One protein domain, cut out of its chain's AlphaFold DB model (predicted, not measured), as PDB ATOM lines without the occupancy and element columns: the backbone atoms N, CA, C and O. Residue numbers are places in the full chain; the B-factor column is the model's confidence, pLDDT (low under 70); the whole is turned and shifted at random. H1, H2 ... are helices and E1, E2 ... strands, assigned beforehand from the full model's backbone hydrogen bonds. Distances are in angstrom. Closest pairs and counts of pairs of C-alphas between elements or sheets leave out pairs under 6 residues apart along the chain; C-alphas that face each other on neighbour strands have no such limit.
ATOM      1  N   GLU A  10     146.432 177.527 153.901       92.94
ATOM      2  CA  GLU A  10     145.785 177.004 155.098       92.94
ATOM      3  C   GLU A  10     146.816 176.783 156.205       92.94
ATOM      4  O   GLU A  10     147.894 176.241 155.959       92.94
ATOM      5  N   LEU A  11     146.456 177.178 157.428       91.88
ATOM      6  CA  LEU A  11     147.227 176.869 158.626       91.88
ATOM      7  C   LEU A  11     146.757 175.545 159.229       91.88
ATOM      8  O   LEU A  11     145.555 175.319 159.413       91.88
ATOM      9  N   TYR A  12     147.716 174.688 159.559       91.12
ATOM     10  CA  TYR A  12     147.493 173.427 160.253       91.12
ATOM     11  C   TYR A  12     148.330 173.408 161.520       91.12
ATOM     12  O   TYR A  12     149.545 173.511 161.436       91.12
ATOM     13  N   LEU A  13     147.684 173.229 162.670       91.62
ATOM     14  CA  LEU A  13     148.353 172.830 163.900       91.62
ATOM     15  C   LEU A  13     148.098 171.338 164.109       91.62
ATOM     16  O   LEU A  13     146.950 170.920 164.273       91.62
ATOM     17  N   VAL A  14     149.161 170.542 164.079       90.31
ATOM     18  CA  VAL A  14     149.110 169.090 164.279       90.31
ATOM     19  C   VAL A  14     149.844 168.772 165.571       90.31
ATOM     20  O   VAL A  14     150.994 169.161 165.708       90.31
ATOM     21  N   GLY A  15     149.183 168.117 166.526       91.38
ATOM     22  CA  GLY A  15     149.803 167.699 167.786       91.38
ATOM     23  C   GLY A  15     150.345 166.274 167.709       91.38
ATOM     24  O   GLY A  15     149.727 165.421 167.067       91.38
ATOM     25  N   PHE A  16     151.452 166.013 168.401       87.94
ATOM     26  CA  PHE A  16     152.111 164.707 168.451       87.94
ATOM     27  C   PHE A  16     152.368 164.278 169.891       87.94
ATOM     28  O   PHE A  16     152.555 165.105 170.780       87.94
ATOM     29  N   GLU A  17     152.398 162.968 170.123       83.69
ATOM     30  CA  GLU A  17     153.000 162.429 171.340       83.69
ATOM     31  C   GLU A  17     154.529 162.479 171.193       83.69
ATOM     32  O   GLU A  17     155.057 162.032 170.178       83.69
ATOM     33  N   GLY A  18     155.239 162.995 172.201       81.12
ATOM     34  CA  GLY A  18     156.693 163.190 172.143       81.12
ATOM     35  C   GLY A  18     157.095 164.634 171.841       81.12
ATOM     36  O   GLY A  18     156.340 165.565 172.116       81.12
ATOM     37  N   ASP A  19     158.310 164.812 171.328       78.19
ATOM     38  CA  ASP A  19     158.981 166.099 171.108       78.19
ATOM     39  C   ASP A  19     159.010 166.540 169.636       78.19
ATOM     40  O   ASP A  19     159.272 167.708 169.361       78.19
ATOM     41  N   HIS A  20     158.647 165.668 168.691       76.12
ATOM     42  CA  HIS A  20     158.638 165.985 167.260       76.12
ATOM     43  C   HIS A  20     157.565 165.201 166.473       76.12
ATOM     44  O   HIS A  20     157.034 164.208 166.979       76.12
ATOM     45  N   PRO A  21     157.230 165.614 165.231       81.25
ATOM     46  CA  PRO A  21     156.358 164.838 164.349       81.25
ATOM     47  C   PRO A  21     156.926 163.445 164.053       81.25
ATOM     48  O   PRO A  21     158.138 163.285 163.900       81.25
ATOM     49  N   ASP A  22     156.063 162.438 163.920       80.19
ATOM     50  CA  ASP A  22     156.492 161.092 163.534       80.19
ATOM     51  C   ASP A  22     156.881 161.005 162.046       80.19
ATOM     52  O   ASP A  22     156.412 161.780 161.211       80.19
ATOM     53  N   GLU A  23     157.710 160.015 161.701       81.56
ATOM     54  CA  GLU A  23     158.211 159.795 160.333       81.56
ATOM     55  C   GLU A  23     157.080 159.655 159.297       81.56
ATOM     56  O   GLU A  23     157.202 160.175 158.190       81.56
ATOM     57  N   GLY A  24     155.954 159.029 159.657       83.38
ATOM     58  CA  GLY A  24     154.820 158.849 158.750       83.38
ATOM     59  C   GLY A  24     154.094 160.159 158.441       83.38
ATOM     60  O   GLY A  24     153.685 160.389 157.300       83.38
ATOM     61  N   THR A  25     153.973 161.055 159.426       82.06
ATOM     62  CA  THR A  25     153.470 162.419 159.194       82.06
ATOM     63  C   THR A  25     154.380 163.176 158.231       82.06
ATOM     64  O   THR A  25     153.907 163.846 157.309       82.06
ATOM     65  N   LEU A  26     155.690 163.059 158.439       83.81
ATOM     66  CA  LEU A  26     156.683 163.760 157.643       83.81
ATOM     67  C   LEU A  26     156.704 163.266 156.183       83.81
ATOM     68  O   LEU A  26     156.683 164.078 155.255       83.81
ATOM     69  N   GLU A  27     156.652 161.947 155.982       86.56
ATOM     70  CA  GLU A  27     156.545 161.301 154.666       86.56
ATOM     71  C   GLU A  27     155.280 161.750 153.917       86.56
ATOM     72  O   GLU A  27     155.357 162.169 152.762       86.56
ATOM     73  N   ALA A  28     154.124 161.777 154.589       87.62
ATOM     74  CA  ALA A  28     152.866 162.192 153.968       87.62
ATOM     75  C   ALA A  28     152.897 163.644 153.456       87.62
ATOM     76  O   ALA A  28     152.333 163.949 152.401       87.62
ATOM     77  N   ILE A  29     153.552 164.552 154.186       88.38
ATOM     78  CA  ILE A  29     153.717 165.944 153.751       88.38
ATOM     79  C   ILE A  29     154.633 166.008 152.526       88.38
ATOM     80  O   ILE A  29     154.290 166.676 151.545       88.38
ATOM     81  N   ARG A  30     155.767 165.296 152.560       87.75
ATOM     82  CA  ARG A  30     156.704 165.234 151.433       87.75
ATOM     83  C   ARG A  30     156.021 164.747 150.163       87.75
ATOM     84  O   ARG A  30     156.138 165.414 149.139       87.75
ATOM     85  N   ASP A  31     155.269 163.654 150.235       91.31
ATOM     86  CA  ASP A  31     154.573 163.081 149.079       91.31
ATOM     87  C   ASP A  31     153.640 164.101 148.404       91.31
ATOM     88  O   ASP A  31     153.559 164.184 147.175       91.31
ATOM     89  N   LEU A  32     152.945 164.924 149.197       93.19
ATOM     90  CA  LEU A  32     152.046 165.957 148.679       93.19
ATOM     91  C   LEU A  32     152.796 167.143 148.056       93.19
ATOM     92  O   LEU A  32     152.298 167.724 147.081       93.19
ATOM     93  N   VAL A  33     153.964 167.497 148.602       91.62
ATOM     94  CA  VAL A  33     154.856 168.531 148.054       91.62
ATOM     95  C   VAL A  33     155.476 168.055 146.739       91.62
ATOM     96  O   VAL A  33     155.344 168.734 145.722       91.62
ATOM     97  N   GLU A  34     156.084 166.866 146.722       90.75
ATOM     98  CA  GLU A  34     156.692 166.266 145.524       90.75
ATOM     99  C   GLU A  34     155.652 166.009 144.426       90.75
ATOM    100  O   GLU A  34     155.910 166.229 143.240       90.75
ATOM    101  N   GLY A  35     154.440 165.609 144.819       92.94
ATOM    102  CA  GLY A  35     153.297 165.462 143.923       92.94
ATOM    103  C   GLY A  35     152.741 166.786 143.385       92.94
ATOM    104  O   GLY A  35     151.829 166.762 142.557       92.94
ATOM    105  N   GLY A  36     153.237 167.939 143.849       92.56
ATOM    106  CA  GLY A  36     152.782 169.267 143.430       92.56
ATOM    107  C   GLY A  36     151.328 169.566 143.809       92.56
ATOM    108  O   GLY A  36     150.681 170.400 143.173       92.56
ATOM    109  N   THR A  37     150.792 168.872 144.818       95.31
ATOM    110  CA  THR A  37     149.425 169.100 145.314       95.31
ATOM    111  C   THR A  37     149.390 170.287 146.268       95.31
ATOM    112  O   THR A  37     148.443 171.082 146.247       95.31
ATOM    113  N   ILE A  38     150.443 170.412 147.074       94.62
ATOM    114  CA  ILE A  38     150.646 171.509 148.012       94.62
ATOM    115  C   ILE A  38     152.046 172.097 147.850       94.62
ATOM    116  O   ILE A  38     152.930 171.476 147.263       94.62
ATOM    117  N   ARG A  39     152.252 173.283 148.416       92.38
ATOM    118  CA  ARG A  39     153.578 173.857 148.653       92.38
ATOM    119  C   ARG A  39     153.663 174.278 150.113       92.38
ATOM    120  O   ARG A  39     152.750 174.941 150.603       92.38
ATOM    121  N   LEU A  40     154.731 173.890 150.802       90.88
ATOM    122  CA  LEU A  40     154.993 174.395 152.145       90.88
ATOM    123  C   LEU A  40     155.499 175.829 152.037       90.88
ATOM    124  O   LEU A  40     156.489 176.104 151.358       90.88
ATOM    125  N   ILE A  41     154.769 176.742 152.664       91.69
ATOM    126  CA  ILE A  41     155.192 178.129 152.798       91.69
ATOM    127  C   ILE A  41     156.059 178.250 154.039       91.69
ATOM    128  O   ILE A  41     157.201 178.670 153.928       91.69
ATOM    129  N   ASP A  42     155.527 177.794 155.172       90.00
ATOM    130  CA  ASP A  42     156.146 177.921 156.485       90.00
ATOM    131  C   ASP A  42     155.921 176.649 157.309       90.00
ATOM    132  O   ASP A  42     154.897 175.970 157.143       90.00
ATOM    133  N   PHE A  43     156.868 176.330 158.183       89.38
ATOM    134  CA  PHE A  43     156.805 175.181 159.082       89.38
ATOM    135  C   PHE A  43     157.546 175.541 160.370       89.38
ATOM    136  O   PHE A  43     158.758 175.747 160.369       89.38
ATOM    137  N   LEU A  44     156.809 175.545 161.479       90.19
ATOM    138  CA  LEU A  44     157.356 175.647 162.826       90.19
ATOM    139  C   LEU A  44     157.124 174.349 163.604       90.19
ATOM    140  O   LEU A  44     156.039 173.763 163.546       90.19
ATOM    141  N   VAL A  45     158.129 173.919 164.360       90.31
ATOM    142  CA  VAL A  45     157.999 172.872 165.378       90.31
ATOM    143  C   VAL A  45     157.845 173.553 166.729       90.31
ATOM    144  O   VAL A  45     158.598 174.460 167.070       90.31
ATOM    145  N   ILE A  46     156.833 173.142 167.482       92.50
ATOM    146  CA  ILE A  46     156.466 173.736 168.760       92.50
ATOM    147  C   ILE A  46     156.532 172.645 169.822       92.50
ATOM    148  O   ILE A  46     155.763 171.688 169.772       92.50
ATOM    149  N   SER A  47     157.398 172.812 170.812       92.06
ATOM    150  CA  SER A  47     157.487 171.925 171.973       92.06
ATOM    151  C   SER A  47     156.931 172.634 173.194       92.06
ATOM    152  O   SER A  47     157.305 173.773 173.480       92.06
ATOM    153  N   ARG A  48     156.023 171.975 173.921       92.88
ATOM    154  CA  ARG A  48     155.448 172.504 175.158       92.88
ATOM    155  C   ARG A  48     155.888 171.654 176.338       92.88
ATOM    156  O   ARG A  48     155.502 170.495 176.461       92.88
ATOM    157  N   GLU A  49     156.643 172.255 177.242       92.56
ATOM    158  CA  GLU A  49     157.144 171.602 178.451       92.56
ATOM    159  C   GLU A  49     156.031 171.380 179.490       92.56
ATOM    160  O   GLU A  49     154.967 172.009 179.452       92.56
ATOM    161  N   GLU A  50     156.279 170.506 180.472       93.19
ATOM    162  CA  GLU A  50     155.325 170.239 181.565       93.19
ATOM    163  C   GLU A  50     155.016 171.484 182.413       93.19
ATOM    164  O   GLU A  50     153.920 171.605 182.967       93.19
ATOM    165  N   ASP A  51     155.961 172.422 182.515       93.12
ATOM    166  CA  ASP A  51     155.773 173.693 183.221       93.12
ATOM    167  C   ASP A  51     155.000 174.740 182.399       93.12
ATOM    168  O   ASP A  51     154.695 175.826 182.897       93.12
ATOM    169  N   GLY A  52     154.637 174.388 181.162       90.25
ATOM    170  CA  GLY A  52     153.900 175.223 180.228       90.25
ATOM    171  C   GLY A  52     154.771 176.173 179.411       90.25
ATOM    172  O   GLY A  52     154.201 176.933 178.625       90.25
ATOM    173  N   SER A  53     156.099 176.148 179.566       92.50
ATOM    174  CA  SER A  53     156.996 176.869 178.663       92.50
ATOM    175  C   SER A  53     156.914 176.302 177.245       92.50
ATOM    176  O   SER A  53     156.670 175.112 177.042       92.50
ATOM    177  N   VAL A  54     157.049 177.188 176.260       93.44
ATOM    178  CA  VAL A  54     156.933 176.860 174.839       93.44
ATOM    179  C   VAL A  54     158.257 177.185 174.168       93.44
ATOM    180  O   VAL A  54     158.777 178.290 174.326       93.44
ATOM    181  N   LEU A  55     158.780 176.221 173.420       92.31
ATOM    182  CA  LEU A  55     159.901 176.390 172.511       92.31
ATOM    183  C   LEU A  55     159.371 176.302 171.081       92.31
ATOM    184  O   LEU A  55     158.677 175.347 170.740       92.31
ATOM    185  N   ILE A  56     159.698 177.297 170.265       92.12
ATOM    186  CA  ILE A  56     159.370 177.326 168.840       92.12
ATOM    187  C   ILE A  56     160.687 177.215 168.083       92.12
ATOM    188  O   ILE A  56     161.643 177.929 168.391       92.12
ATOM    189  N   THR A  57     160.738 176.302 167.125       90.38
ATOM    190  CA  THR A  57     161.918 176.019 166.316       90.38
ATOM    191  C   THR A  57     161.525 176.059 164.851       90.38
ATOM    192  O   THR A  57     160.574 175.388 164.438       90.38
ATOM    193  N   ASP A  58     162.257 176.849 164.070       88.50
ATOM    194  CA  ASP A  58     162.093 176.879 162.623       88.50
ATOM    195  C   ASP A  58     162.443 175.513 162.045       88.50
ATOM    196  O   ASP A  58     163.445 174.892 162.408       88.50
ATOM    197  N   PHE A  59     161.625 175.043 161.109       83.50
ATOM    198  CA  PHE A  59     161.819 173.725 160.530       83.50
ATOM    199  C   PHE A  59     163.187 173.547 159.862       83.50
ATOM    200  O   PHE A  59     163.755 172.462 159.910       83.50
ATOM    201  N   GLU A  60     163.752 174.609 159.281       83.62
ATOM    202  CA  GLU A  60     165.079 174.577 158.651       83.62
ATOM    203  C   GLU A  60     166.209 174.226 159.628       83.62
ATOM    204  O   GLU A  60     167.233 173.691 159.209       83.62
ATOM    205  N   GLU A  61     166.039 174.494 160.925       86.00
ATOM    206  CA  GLU A  61     167.050 174.175 161.940       86.00
ATOM    207  C   GLU A  61     167.110 172.674 162.259       86.00
ATOM    208  O   GLU A  61     168.114 172.186 162.780       86.00
ATOM    209  N   VAL A  62     166.040 171.945 161.937       82.19
ATOM    210  CA  VAL A  62     165.794 170.555 162.355       82.19
ATOM    211  C   VAL A  62     165.426 169.634 161.183       82.19
ATOM    212  O   VAL A  62     165.239 168.432 161.364       82.19
ATOM    213  N   SER A  63     165.358 170.165 159.961       80.44
ATOM    214  CA  SER A  63     164.924 169.447 158.757       80.44
ATOM    215  C   SER A  63     165.810 168.241 158.431       80.44
ATOM    216  O   SER A  63     165.299 167.182 158.053       80.44
ATOM    217  N   ASP A  64     167.125 168.373 158.623       80.12
ATOM    218  CA  ASP A  64     168.097 167.288 158.453       80.12
ATOM    219  C   ASP A  64     167.900 166.175 159.496       80.12
ATOM    220  O   ASP A  64     168.014 164.990 159.173       80.12
ATOM    221  N   GLU A  65     167.579 166.541 160.741       79.88
ATOM    222  CA  GLU A  65     167.348 165.601 161.846       79.88
ATOM    223  C   GLU A  65     166.052 164.811 161.648       79.88
ATOM    224  O   GLU A  65     166.022 163.595 161.840       79.88
ATOM    225  N   TYR A  66     165.003 165.483 161.174       74.81
ATOM    226  CA  TYR A  66     163.699 164.880 160.905       74.81
ATOM    227  C   TYR A  66     163.610 164.189 159.540       74.81
ATOM    228  O   TYR A  66     162.544 163.733 159.133       74.81
ATOM    229  N   GLY A  67     164.722 164.076 158.810       70.12
ATOM    230  CA  GLY A  67     164.767 163.344 157.547       70.12
ATOM    231  C   GLY A  67     164.005 164.026 156.413       70.12
ATOM    232  O   GLY A  67     163.686 163.364 155.425       70.12
ATOM    233  N   PHE A  68     163.736 165.331 156.516       68.06
ATOM    234  CA  PHE A  68     163.022 166.119 155.509       68.06
ATOM    235  C   PHE A  68     163.885 166.554 154.323       68.06
ATOM    236  O   PHE A  68     163.315 166.848 153.273       68.06
ATOM    237  N   GLY A  69     165.212 166.459 154.432       64.69
ATOM    238  CA  GLY A  69     166.135 166.626 153.306       64.69
ATOM    239  C   GLY A  69     165.875 167.900 152.493       64.69
ATOM    240  O   GLY A  69     165.641 168.960 153.059       64.69
ATOM    241  N   ASP A  70     165.878 167.772 151.161       66.50
ATOM    242  CA  ASP A  70     165.809 168.869 150.178       66.50
ATOM    243  C   ASP A  70     164.425 169.558 150.042       66.50
ATOM    244  O   ASP A  70     164.156 170.215 149.032       66.50
ATOM    245  N   VAL A  71     163.499 169.390 150.993       73.56
ATOM    246  CA  VAL A  71     162.209 170.100 150.940       73.56
ATOM    247  C   VAL A  71     162.444 171.581 151.239       73.56
ATOM    248  O   VAL A  71     162.630 171.980 152.384       73.56
ATOM    249  N   GLU A  72     162.411 172.401 150.192       75.12
ATOM    250  CA  GLU A  72     162.559 173.853 150.301       75.12
ATOM    251  C   GLU A  72     161.236 174.521 150.702       75.12
ATOM    252  O   GLU A  72     160.192 174.324 150.066       75.12
ATOM    253  N   LEU A  73     161.289 175.365 151.735       81.56
ATOM    254  CA  LEU A  73     160.190 176.263 152.082       81.56
ATOM    255  C   LEU A  73     160.108 177.406 151.067       81.56
ATOM    256  O   LEU A  73     161.112 178.012 150.688       81.56
ATOM    257  N   ALA A  74     158.894 177.720 150.618       72.94
ATOM    258  CA  ALA A  74     158.696 178.716 149.570       72.94
ATOM    259  C   ALA A  74     158.834 180.164 150.064       72.94
ATOM    260  O   ALA A  74     159.220 181.033 149.278       72.94
ATOM    261  N   ALA A  75     158.488 180.434 151.328       67.12
ATOM    262  CA  ALA A  75     158.674 181.736 151.961       67.12
ATOM    263  C   ALA A  75     158.662 181.607 153.492       67.12
ATOM    264  O   ALA A  75     157.612 181.404 154.094       67.12
ATOM    265  N   ILE A  76     159.827 181.792 154.108       66.44
ATOM    266  CA  ILE A  76     160.008 181.723 155.563       66.44
ATOM    267  C   ILE A  76     159.336 182.929 156.242       66.44
ATOM    268  O   ILE A  76     159.457 184.061 155.755       66.44
ATOM    269  N   GLY A  77     158.669 182.697 157.378       70.06
ATOM    270  CA  GLY A  77     158.133 183.748 158.250       70.06
ATOM    271  C   GLY A  77     156.767 184.295 157.834       70.06
ATOM    272  O   GLY A  77     156.486 185.478 158.043       70.06
ATOM    273  N   LEU A  78     155.920 183.465 157.216       82.69
ATOM    274  CA  LEU A  78     154.510 183.817 157.014       82.69
ATOM    275  C   LEU A  78     153.755 183.794 158.348       82.69
ATOM    276  O   LEU A  78     152.853 184.608 158.557       82.69
ATOM    277  N   VAL A  79     154.110 182.855 159.224       85.88
ATOM    278  CA  VAL A  79     153.549 182.737 160.565       85.88
ATOM    279  C   VAL A  79     154.411 183.557 161.517       85.88
ATOM    280  O   VAL A  79     155.605 183.304 161.657       85.88
ATOM    281  N   ALA A  80     153.813 184.552 162.173       86.81
ATOM    282  CA  ALA A  80     154.523 185.320 163.185       86.81
ATOM    283  C   ALA A  80     154.744 184.470 164.445       86.81
ATOM    284  O   ALA A  80     153.906 183.638 164.804       86.81
ATOM    285  N   GLU A  81     155.846 184.713 165.155       85.38
ATOM    286  CA  GLU A  81     156.141 184.007 166.406       85.38
ATOM    287  C   GLU A  81     155.020 184.215 167.438       85.38
ATOM    288  O   GLU A  81     154.653 183.276 168.142       85.38
ATOM    289  N   GLU A  82     154.416 185.409 167.495       87.94
ATOM    290  CA  GLU A  82     153.293 185.671 168.400       87.94
ATOM    291  C   GLU A  82     152.059 184.810 168.080       87.94
ATOM    292  O   GLU A  82     151.421 184.294 168.999       87.94
ATOM    293  N   ASP A  83     151.755 184.597 166.795       89.12
ATOM    294  CA  ASP A  83     150.643 183.738 166.366       89.12
ATOM    295  C   ASP A  83     150.931 182.270 166.715       89.12
ATOM    296  O   ASP A  83     150.052 181.535 167.171       89.12
ATOM    297  N   ALA A  84     152.183 181.836 166.538       89.25
ATOM    298  CA  ALA A  84     152.622 180.497 166.913       89.25
ATOM    299  C   ALA A  84     152.544 180.274 168.434       89.25
ATOM    300  O   ALA A  84     152.113 179.204 168.867       89.25
ATOM    301  N   GLN A  85     152.883 181.282 169.246       90.69
ATOM    302  CA  GLN A  85     152.729 181.231 170.704       90.69
ATOM    303  C   GLN A  85     151.258 181.109 171.128       90.69
ATOM    304  O   GLN A  85     150.952 180.311 172.013       90.69
ATOM    305  N   GLU A  86     150.342 181.846 170.491       91.50
ATOM    306  CA  GLU A  86     148.902 181.728 170.768       91.50
ATOM    307  C   GLU A  86     148.378 180.332 170.391       91.50
ATOM    308  O   GLU A  86     147.679 179.681 171.171       91.50
ATOM    309  N   LEU A  87     148.770 179.818 169.224       90.25
ATOM    310  CA  LEU A  87     148.369 178.485 168.768       90.25
ATOM    311  C   LEU A  87     148.961 177.359 169.632       90.25
ATOM    312  O   LEU A  87     148.308 176.327 169.819       90.25
ATOM    313  N   ALA A  88     150.144 177.565 170.221       90.31
ATOM    314  CA  ALA A  88     150.778 176.616 171.135       90.31
ATOM    315  C   ALA A  88     149.934 176.327 172.389       90.31
ATOM    316  O   ALA A  88     150.085 175.265 173.001       90.31
ATOM    317  N   GLU A  89     148.999 177.210 172.764       89.94
ATOM    318  CA  GLU A  89     148.073 176.955 173.871       89.94
ATOM    319  C   GLU A  89     147.216 175.699 173.646       89.94
ATOM    320  O   GLU A  89     146.821 175.052 174.623       89.94
ATOM    321  N   GLY A  90     146.974 175.331 172.381       89.44
ATOM    322  CA  GLY A  90     146.252 174.122 171.982       89.44
ATOM    323  C   GLY A  90     147.052 172.819 172.112       89.44
ATOM    324  O   GLY A  90     146.457 171.745 172.041       89.44
ATOM    325  N   ILE A  91     148.371 172.891 172.321       92.38
ATOM    326  CA  ILE A  91     149.254 171.729 172.509       92.38
ATOM    327  C   ILE A  91     149.243 171.336 173.989       92.38
ATOM    328  O   ILE A  91     149.301 172.200 174.862       92.38
ATOM    329  N   ALA A  92     149.165 170.046 174.310       92.88
ATOM    330  CA  ALA A  92     149.194 169.608 175.703       92.88
ATOM    331  C   ALA A  92     150.589 169.835 176.336       92.88
ATOM    332  O   ALA A  92     151.602 169.736 175.650       92.88
ATOM    333  N   PRO A  93     150.691 170.145 177.643       93.44
ATOM    334  CA  PRO A  93     151.986 170.156 178.323       93.44
ATOM    335  C   PRO A  93     152.674 168.785 178.258       93.44
ATOM    336  O   PRO A  93     152.019 167.760 178.457       93.44
ATOM    337  N   GLY A  94     153.985 168.778 178.020       92.00
ATOM    338  CA  GLY A  94     154.794 167.570 177.832       92.00
ATOM    339  C   GLY A  94     154.690 166.947 176.432       92.00
ATOM    340  O   GLY A  94     155.081 165.793 176.263       92.00
ATOM    341  N   THR A  95     154.135 167.667 175.452       93.38
ATOM    342  CA  THR A  95     153.980 167.198 174.065       93.38
ATOM    343  C   THR A  95     154.462 168.245 173.061       93.38
ATOM    344  O   THR A  95     154.814 169.368 173.431       93.38
ATOM    345  N   SER A  96     154.425 167.907 171.774       92.12
ATOM    346  CA  SER A  96     154.815 168.801 170.686       92.12
ATOM    347  C   SER A  96     153.707 168.987 169.651       92.12
ATOM    348  O   SER A  96     152.657 168.335 169.678       92.12
ATOM    349  N   GLY A  97     153.938 169.913 168.730       91.94
ATOM    350  CA  GLY A  97     153.120 170.117 167.554       91.94
ATOM    351  C   GLY A  97     153.901 170.720 166.394       91.94
ATOM    352  O   GLY A  97     154.977 171.282 166.566       91.94
ATOM    353  N   ALA A  98     153.340 170.602 165.198       90.38
ATOM    354  CA  ALA A  98     153.816 171.254 163.988       90.38
ATOM    355  C   ALA A  98     152.771 172.266 163.542       90.38
ATOM    356  O   ALA A  98     151.593 171.923 163.397       90.38
ATOM    357  N   LEU A  99     153.211 173.497 163.312       91.75
ATOM    358  CA  LEU A  99     152.411 174.544 162.706       91.75
ATOM    359  C   LEU A  99     152.866 174.732 161.262       91.75
ATOM    360  O   LEU A  99     153.987 175.165 161.010       91.75
ATOM    361  N   LEU A 100     151.997 174.383 160.317       90.56
ATOM    362  CA  LEU A 100     152.286 174.416 158.890       90.56
ATOM    363  C   LEU A 100     151.440 175.478 158.202       90.56
ATOM    364  O   LEU A 100     150.220 175.500 158.374       90.56
ATOM    365  N   ALA A 101     152.070 176.284 157.354       93.06
ATOM    366  CA  ALA A 101     151.390 177.099 156.362       93.06
ATOM    367  C   ALA A 101     151.489 176.422 154.996       93.06
ATOM    368  O   ALA A 101     152.555 176.365 154.380       93.06
ATOM    369  N   ILE A 102     150.362 175.901 154.521       93.62
ATOM    370  CA  ILE A 102     150.293 175.074 153.318       93.62
ATOM    371  C   ILE A 102     149.561 175.835 152.220       93.62
ATOM    372  O   ILE A 102     148.372 176.124 152.347       93.62
ATOM    373  N   GLU A 103     150.233 176.116 151.107       94.94
ATOM    374  CA  GLU A 103     149.564 176.604 149.906       94.94
ATOM    375  C   GLU A 103     148.890 175.461 149.148       94.94
ATOM    376  O   GLU A 103     149.502 174.442 148.814       94.94
ATOM    377  N   LEU A 104     147.629 175.685 148.793       95.44
ATOM    378  CA  LEU A 104     146.806 174.762 148.029       95.44
ATOM    379  C   LEU A 104     147.005 174.983 146.519       95.44
ATOM    380  O   LEU A 104     146.255 175.728 145.875       95.44
ATOM    381  N   LEU A 105     148.003 174.314 145.929       95.38
ATOM    382  CA  LEU A 105     148.327 174.449 144.497       95.38
ATOM    383  C   LEU A 105     147.173 174.004 143.589       95.38
ATOM    384  O   LEU A 105     146.906 174.633 142.562       95.38
ATOM    385  N   TRP A 106     146.426 172.976 143.992       94.69
ATOM    386  CA  TRP A 106     145.219 172.553 143.278       94.69
ATOM    387  C   TRP A 106     144.145 173.656 143.245       94.69
ATOM    388  O   TRP A 106     143.466 173.835 142.232       94.69
ATOM    389  N   ALA A 107     144.001 174.428 144.328       94.94
ATOM    390  CA  ALA A 107     143.007 175.496 144.425       94.94
ATOM    391  C   ALA A 107     143.425 176.708 143.584       94.94
ATOM    392  O   ALA A 107     142.583 177.327 142.928       94.94
ATOM    393  N   LYS A 108     144.733 176.995 143.543       94.12
ATOM    394  CA  LYS A 108     145.332 177.970 142.626       94.12
ATOM    395  C   LYS A 108     145.023 177.624 141.167       94.12
ATOM    396  O   LYS A 108     144.475 178.464 140.455       94.12
ATOM    397  N   ASP A 109     145.306 176.389 140.741       94.00
ATOM    398  CA  ASP A 109     145.019 175.929 139.371       94.00
ATOM    399  C   ASP A 109     143.522 176.030 139.043       94.00
ATOM    400  O   ASP A 109     143.137 176.574 138.002       94.00
TER     401      ASP A 109
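Overview. This is residues 10 to 109 of the 142 residues of an uncharacterized protein of Agromyces sp. Soil535 (UniProt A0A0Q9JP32). A twisted, long sheet of four antiparallel strands is the core; the short helix H3 crosses one face and the small helix H2 is on the other, while H1, the longest helix, lies beside the strands and is joined by a tight link to the start of E2. H4 continues from the end of E4 at one end of the long axis, and residues 63 to 80, with no named element, lead from H2 on one face to H3 on the other. The printed part has 100 residues, with four named helices and four named strands in the order E1 H1 E2 E3 H2 H3 E4 H4, and its class is mixed, helices and strands. The sheet runs E1 E4 E2 E3. The whole is compact, with a radius of gyration of the C-alphas of 13.2 A, and its outline is elongated, 44 by 25 by 19 A.

Arrangement. The inner strands of the sheet are E4, residues 95 to 104, and E2, residues 38 to 48, antiparallel at 165 degrees, with N 46 and O 97 2.8 A apart. E2 bends by 67 degrees at residue 41. The edge strand E1, residues 10 to 16, is antiparallel to E4, with N 12 and O 100 2.9 A apart. The other edge strand, E3, residues 54 to 58, forms a hairpin with E2, with N 47 and O 55 2.8 A apart. H3, residues 81 to 88, is on the sheet at a height of 8.7 A, over E2 and only just not over E4 or E3, where 2 of its C-alphas fall on each. It runs across the strands, at 67 degrees to E2 on the local plane; its closest C-alphas to E2 are those of Ala 88 and Ile 46, 6.8 A apart. H2, residues 59 to 62, is on the opposite face from H3; the closest C-alphas of H2 and E2 are those of Phe 59 and Leu 44, 5.4 A apart. H1, residues 23 to 34, is on the sheet but over none of its strands, at a height of 4.6 A; its closest C-alphas to E2 are those of Val 33 and Arg 39, 5.5 A apart. E1, H1 and E2 form a split strand-helix-strand unit, two strands that run the same way with E4 between them in the sheet, and the crossover is right-handed. H4, residues 105 to 109, only grazes the sheet. H1 is apart from H2, H3 and H4. H1, H3 and H4 have every O i to N i+4 pair within hydrogen-bond range; H2 is too short for such a pair, and its one O i to N i+3 pair is within range.

Along the chain. E1 begins at C-alpha 10 (145.785, 177.004, 155.098) and is 19.2 A long. H1 is 16.2 A, E2 27.6 A, E3 13.3 A, H3 10.3 A and E4 28.0 A from first to last C-alpha; H2 and H4 are shorter. E4 begins at C-alpha 95 (153.980, 167.198, 174.065), and H4 ends at C-alpha 109 (145.019, 175.929, 139.371).

Size, cuts and confidence. The two C-alphas farthest apart are those of Asp 51 and Asp 109, 45.2 A. The printed part has no cut. The link from H2 to H3 is long, with 18 residues. The mean pLDDT of the printed part is 87.2, and residues 68 to 70 and 75 to 76 are under 70.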